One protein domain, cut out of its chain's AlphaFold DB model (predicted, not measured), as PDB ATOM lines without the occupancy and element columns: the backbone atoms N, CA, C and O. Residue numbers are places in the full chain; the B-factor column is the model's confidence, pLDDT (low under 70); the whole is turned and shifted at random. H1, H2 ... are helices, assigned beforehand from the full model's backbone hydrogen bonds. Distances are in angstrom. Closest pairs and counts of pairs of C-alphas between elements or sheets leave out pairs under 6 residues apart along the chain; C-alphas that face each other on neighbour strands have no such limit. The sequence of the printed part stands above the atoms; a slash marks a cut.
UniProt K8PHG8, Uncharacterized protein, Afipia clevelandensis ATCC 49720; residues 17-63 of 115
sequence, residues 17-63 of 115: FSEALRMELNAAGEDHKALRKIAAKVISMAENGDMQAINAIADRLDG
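What this domain is: This is residues 17 to 63 of the 115 residues of an uncharacterized protein of Afipia clevelandensis ATCC 49720 (UniProt K8PHG8). Three helices make a wide, open U: the long helix H2 is its base, and the shorter H1 and H3 rise at the two ends of H2, to the same side of it, with empty space between them. H3 packs on the last part of H2, residues 42 to 46, while H1 is only near the other end. The printed part has 47 residues with three named helices in the order H1, H2, H3 and no named strand; its class is all helix. It is loose, with a radius of gyration of the C-alphas of 12.4 A, and elongated, spanning 32 by 18 by 17 A.

Where its parts are: Find C-alpha 17 at (54.396, 41.891, 79.107); from there H1, residues 17 to 27, runs 15.2 A. Next look at C-alpha 33 at (70.615, 31.276, 73.167), where H2, residues 33 to 47, begins its 20.9 A. H3, residues 51 to 61, covers 15.3 A and ends at C-alpha 61, (70.018, 31.482, 92.989).

How they stand to each other: Start with H1 and H2, which are close but not clearly touching; their closest C-alphas, those of Leu 25 and Ala 34, are 7.0 A apart. They run opposite ways at a steep tilt of 57 degrees. Further along, H2 touches H3 with residues 42 to 46 alone, and their closest C-alphas, those of Ala 46 and Ile 54, are 4.8 A apart. These two run opposite ways at a steep tilt of 56 degrees. H1 and H3 are apart. In H1 and H2 every O i to N i+4 pair is within hydrogen-bond range; in H3, 6 of 7 are.

The domain as a whole: The two C-alphas farthest apart, those of Glu 30 and Gly 49, are 32.1 A from each other. The printed part has no cut, and both links are tight. Residues 17 to 23, 27 to 32 and 58 to 63 stand free. The model's mean pLDDT over the printed part is 77.8; look for values under 70 at residues 17 to 19, 25, 28 to 32 and 63.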
ATOM      1  N   PHE A  17      52.941  41.890  79.260       60.94
ATOM      2  CA  PHE A  17      54.396  41.891  79.107       60.94
ATOM      3  C   PHE A  17      55.016  40.488  79.197       60.94
ATOM      4  O   PHE A  17      55.933  40.165  78.451       60.94
ATOM      5  N   SER A  18      54.513  39.634  80.094       68.00
ATOM      6  CA  SER A  18      55.013  38.259  80.220       68.00
ATOM      7  C   SER A  18      54.671  37.426  78.989       68.00
ATOM      8  O   SER A  18      55.461  36.562  78.619       68.00
ATOM      9  N   GLU A  19      53.510  37.665  78.382       69.75
ATOM     10  CA  GLU A  19      53.092  36.991  77.151       69.75
ATOM     11  C   GLU A  19      53.914  37.474  75.954       69.75
ATOM     12  O   GLU A  19      54.468  36.646  75.237       69.75
ATOM     13  N   ALA A  20      54.111  38.788  75.807       71.00
ATOM     14  CA  ALA A  20      54.986  39.346  74.777       71.00
ATOM     15  C   ALA A  20      56.422  38.808  74.895       71.00
ATOM     16  O   ALA A  20      56.999  38.344  73.915       71.00
ATOM     17  N   LEU A  21      56.980  38.775  76.111       72.56
ATOM     18  CA  LEU A  21      58.317  38.227  76.345       72.56
ATOM     19  C   LEU A  21      58.394  36.733  75.998       72.56
ATOM     20  O   LEU A  21      59.389  36.292  75.433       72.56
ATOM     21  N   ARG A  22      57.357  35.942  76.303       71.94
ATOM     22  CA  ARG A  22      57.298  34.528  75.897       71.94
ATOM     23  C   ARG A  22      57.228  34.367  74.384       71.94
ATOM     24  O   ARG A  22      57.915  33.500  73.859       71.94
ATOM     25  N   MET A  23      56.432  35.182  73.695       73.00
ATOM     26  CA  MET A  23      56.331  35.149  72.234       73.00
ATOM     27  C   MET A  23      57.681  35.442  71.577       73.00
ATOM     28  O   MET A  23      58.116  34.665  70.732       73.00
ATOM     29  N   GLU A  24      58.385  36.483  72.027       71.38
ATOM     30  CA  GLU A  24      59.720  36.837  71.525       71.38
ATOM     31  C   GLU A  24      60.763  35.746  71.809       71.38
ATOM     32  O   GLU A  24      61.580  35.402  70.956       71.38
ATOM     33  N   LEU A  25      60.725  35.149  73.004       69.94
ATOM     34  CA  LEU A  25      61.644  34.069  73.367       69.94
ATOM     35  C   LEU A  25      61.377  32.773  72.600       69.94
ATOM     36  O   LEU A  25      62.333  32.088  72.245       69.94
ATOM     37  N   ASN A  26      60.112  32.456  72.324       70.94
ATOM     38  CA  ASN A  26      59.738  31.315  71.491       70.94
ATOM     39  C   ASN A  26      60.101  31.562  70.018       70.94
ATOM     40  O   ASN A  26      60.561  30.648  69.339       70.94
ATOM     41  N   ALA A  27      59.955  32.801  69.534       70.56
ATOM     42  CA  ALA A  27      60.376  33.202  68.192       70.56
ATOM     43  C   ALA A  27      61.904  33.149  68.011       70.56
ATOM     44  O   ALA A  27      62.387  32.879  66.914       70.56
ATOM     45  N   ALA A  28      62.674  33.342  69.088       67.06
ATOM     46  CA  ALA A  28      64.133  33.227  69.080       67.06
ATOM     47  C   ALA A  28      64.660  31.778  68.934       67.06
ATOM     48  O   ALA A  28      65.875  31.585  68.829       67.06
ATOM     49  N   GLY A  29      63.764  30.783  68.889       65.44
ATOM     50  CA  GLY A  29      64.060  29.376  68.627       65.44
ATOM     51  C   GLY A  29      64.154  28.503  69.882       65.44
ATOM     52  O   GLY A  29      64.229  28.989  71.009       65.44
ATOM     53  N   GLU A  30      64.170  27.181  69.676       64.12
ATOM     54  CA  GLU A  30      64.198  26.168  70.752       64.12
ATOM     55  C   GLU A  30      65.477  26.220  71.593       64.12
ATOM     56  O   GLU A  30      65.515  25.842  72.764       64.12
ATOM     57  N   ASP A  31      66.547  26.722  70.996       61.94
ATOM     58  CA  ASP A  31      67.815  26.891  71.660       61.94
ATOM     59  C   ASP A  31      67.765  28.249  72.368       61.94
ATOM     60  O   ASP A  31      67.909  29.289  71.724       61.94
ATOM     61  N   HIS A  32      67.561  28.252  73.691       67.44
ATOM     62  CA  HIS A  32      67.473  29.430  74.577       67.44
ATOM     63  C   HIS A  32      68.724  30.354  74.572       67.44
ATOM     64  O   HIS A  32      69.010  31.068  75.533       67.44
ATOM     65  N   LYS A  33      69.506  30.375  73.488       73.94
ATOM     66  CA  LYS A  33      70.615  31.276  73.167       73.94
ATOM     67  C   LYS A  33      70.275  32.741  73.429       73.94
ATOM     68  O   LYS A  33      71.132  33.453  73.944       73.94
ATOM     69  N   ALA A  34      69.056  33.190  73.128       73.00
ATOM     70  CA  ALA A  34      68.631  34.558  73.431       73.00
ATOM     71  C   ALA A  34      68.574  34.823  74.946       73.00
ATOM     72  O   ALA A  34      69.167  35.792  75.419       73.00
ATOM     73  N   LEU A  35      67.979  33.914  75.726       76.88
ATOM     74  CA  LEU A  35      67.994  33.986  77.192       76.88
ATOM     75  C   LEU A  35      69.413  33.914  77.760       76.88
ATOM     76  O   LEU A  35      69.737  34.678  78.664       76.88
ATOM     77  N   ARG A  36      70.282  33.058  77.203       77.31
ATOM     78  CA  ARG A  36      71.695  32.976  77.615       77.31
ATOM     79  C   ARG A  36      72.435  34.296  77.391       77.31
ATOM     80  O   ARG A  36      73.178  34.725  78.265       77.31
ATOM     81  N   LYS A  37      72.201  34.977  76.262       83.75
ATOM     82  CA  LYS A  37      72.774  36.310  75.998       83.75
ATOM     83  C   LYS A  37      72.265  37.363  76.984       83.75
ATOM     84  O   LYS A  37      73.042  38.206  77.419       83.75
ATOM     85  N   ILE A  38      70.982  37.314  77.345       84.25
ATOM     86  CA  ILE A  38      70.408  38.218  78.351       84.25
ATOM     87  C   ILE A  38      71.036  37.942  79.722       84.25
ATOM     88  O   ILE A  38      71.495  38.876  80.371       84.25
ATOM     89  N   ALA A  39      71.141  36.676  80.130       80.25
ATOM     90  CA  ALA A  39      71.781  36.289  81.387       80.25
ATOM     91  C   ALA A  39      73.251  36.739  81.450       80.25
ATOM     92  O   ALA A  39      73.662  37.315  82.452       80.25
ATOM     93  N   ALA A  40      74.015  36.575  80.363       83.56
ATOM     94  CA  ALA A  40      75.396  37.054  80.281       83.56
ATOM     95  C   ALA A  40      75.508  38.577  80.484       83.56
ATOM     96  O   ALA A  40      76.415  39.043  81.169       83.56
ATOM     97  N   LYS A  41      74.558  39.363  79.953       88.62
ATOM     98  CA  LYS A  41      74.505  40.812  80.208       88.62
ATOM     99  C   LYS A  41      74.190  41.133  81.665       88.62
ATOM    100  O   LYS A  41      74.795  42.045  82.211       88.62
ATOM    101  N   VAL A  42      73.261  40.407  82.292       86.56
ATOM    102  CA  VAL A  42      72.932  40.607  83.715       86.56
ATOM    103  C   VAL A  42      74.151  40.333  84.595       86.56
ATOM    104  O   VAL A  42      74.429  41.121  85.490       86.56
ATOM    105  N   ILE A  43      74.916  39.280  84.296       84.75
ATOM    106  CA  ILE A  43      76.170  38.975  84.999       84.75
ATOM    107  C   ILE A  43      77.178  40.115  84.820       84.75
ATOM    108  O   ILE A  43      77.686  40.627  85.807       84.75
ATOM    109  N   SER A  44      77.394  40.589  83.590       89.88
ATOM    110  CA  SER A  44      78.312  41.707  83.341       89.88
ATOM    111  C   SER A  44      77.879  43.007  84.038       89.88
ATOM    112  O   SER A  44      78.718  43.743  84.548       89.88
ATOM    113  N   MET A  45      76.577  43.307  84.107       87.75
ATOM    114  CA  MET A  45      76.075  44.464  84.866       87.75
ATOM    115  C   MET A  45      76.332  44.303  86.370       87.75
ATOM    116  O   MET A  45      76.767  45.253  87.016       87.75
ATOM    117  N   ALA A  46      76.147  43.096  86.908       86.75
ATOM    118  CA  ALA A  46      76.449  42.798  88.305       86.75
ATOM    119  C   ALA A  46      77.953  42.916  88.618       86.75
ATOM    120  O   ALA A  46      78.315  43.506  89.631       86.75
ATOM    121  N   GLU A  47      78.831  42.431  87.732       87.25
ATOM    122  CA  GLU A  47      80.292  42.578  87.856       87.25
ATOM    123  C   GLU A  47      80.734  44.049  87.858       87.25
ATOM    124  O   GLU A  47      81.658  44.419  88.578       87.25
ATOM    125  N   ASN A  48      80.037  44.906  87.104       92.06
ATOM    126  CA  ASN A  48      80.271  46.351  87.083       92.06
ATOM    127  C   ASN A  48      79.689  47.095  88.305       92.06
ATOM    128  O   ASN A  48      79.795  48.319  88.378       92.06
ATOM    129  N   GLY A  49      79.082  46.385  89.263       85.06
ATOM    130  CA  GLY A  49      78.562  46.961  90.506       85.06
ATOM    131  C   GLY A  49      77.106  47.429  90.450       85.06
ATOM    132  O   GLY A  49      76.671  48.154  91.346       85.06
ATOM    133  N   ASP A  50      76.327  47.031  89.437       91.81
ATOM    134  CA  ASP A  50      74.886  47.298  89.418       91.81
ATOM    135  C   ASP A  50      74.173  46.456  90.488       91.81
ATOM    136  O   ASP A  50      73.948  45.250  90.343       91.81
ATOM    137  N   MET A  51      73.774  47.125  91.569       86.12
ATOM    138  CA  MET A  51      73.080  46.507  92.696       86.12
ATOM    139  C   MET A  51      71.733  45.879  92.311       86.12
ATOM    140  O   MET A  51      71.319  44.910  92.947       86.12
ATOM    141  N   GLN A  52      71.040  46.372  91.275       87.88
ATOM    142  CA  GLN A  52      69.795  45.746  90.814       87.88
ATOM    143  C   GLN A  52      70.073  44.399  90.145       87.88
ATOM    144  O   GLN A  52      69.336  43.436  90.375       87.88
ATOM    145  N   ALA A  53      71.144  44.312  89.354       84.69
ATOM    146  CA  ALA A  53      71.565  43.068  88.722       84.69
ATOM    147  C   ALA A  53      72.073  42.050  89.757       84.69
ATOM    148  O   ALA A  53      71.677  40.886  89.697       84.69
ATOM    149  N   ILE A  54      72.866  42.495  90.740       83.38
ATOM    150  CA  ILE A  54      73.358  41.661  91.852       83.38
ATOM    151  C   ILE A  54      72.184  41.052  92.627       83.38
ATOM    152  O   ILE A  54      72.107  39.832  92.770       83.38
ATOM    153  N   ASN A  55      71.222  41.879  93.048       84.81
ATOM    154  CA  ASN A  55      70.043  41.404  93.774       84.81
ATOM    155  C   ASN A  55      69.200  40.451  92.917       84.81
ATOM    156  O   ASN A  55      68.753  39.418  93.399       84.81
ATOM    157  N   ALA A  56      69.033  40.737  91.622       85.31
ATOM    158  CA  ALA A  56      68.283  39.869  90.718       85.31
ATOM    159  C   ALA A  56      68.958  38.508  90.452       85.31
ATOM    160  O   ALA A  56      68.272  37.570  90.029       85.31
ATOM    161  N   ILE A  57      70.279  38.401  90.632       82.75
ATOM    162  CA  ILE A  57      71.015  37.131  90.597       82.75
ATOM    163  C   ILE A  57      70.845  36.401  91.933       82.75
ATOM    164  O   ILE A  57      70.414  35.248  91.922       82.75
ATOM    165  N   ALA A  58      71.094  37.078  93.059       80.44
ATOM    166  CA  ALA A  58      70.940  36.516  94.404       80.44
ATOM    167  C   ALA A  58      69.519  35.966  94.630       80.44
ATOM    168  O   ALA A  58      69.337  34.799  94.958       80.44
ATOM    169  N   ASP A  59      68.492  36.749  94.292       81.44
ATOM    170  CA  ASP A  59      67.079  36.368  94.400       81.44
ATOM    171  C   ASP A  59      66.710  35.109  93.593       81.44
ATOM    172  O   ASP A  59      65.740  34.420  93.920       81.44
ATOM    173  N   ARG A  60      67.428  34.829  92.494       79.69
ATOM    174  CA  ARG A  60      67.173  33.668  91.626       79.69
ATOM    175  C   ARG A  60      67.946  32.425  92.046       79.69
ATOM    176  O   ARG A  60      67.447  31.330  91.800       79.69
ATOM    177  N   LEU A  61      69.147  32.591  92.598       76.19
ATOM    178  CA  LEU A  61      70.018  31.482  92.989       76.19
ATOM    179  C   LEU A  61      69.786  31.064  94.441       76.19
ATOM    180  O   LEU A  61      69.551  29.888  94.701       76.19
ATOM    181  N   ASP A  62      69.785  32.030  95.354       72.81
ATOM    182  CA  ASP A  62      69.644  31.803  96.796       72.81
ATOM    183  C   ASP A  62      68.174  31.835  97.245       72.81
ATOM    184  O   ASP A  62      67.824  31.400  98.342       72.81
ATOM    185  N   GLY A  63      67.292  32.289  96.349       62.41
ATOM    186  CA  GLY A  63      65.864  32.420  96.583       62.41
ATOM    187  C   GLY A  63      65.511  33.722  97.299       62.41
ATOM    188  O   GLY A  63      66.286  34.282  98.071       62.41
TER     189      GLY A  63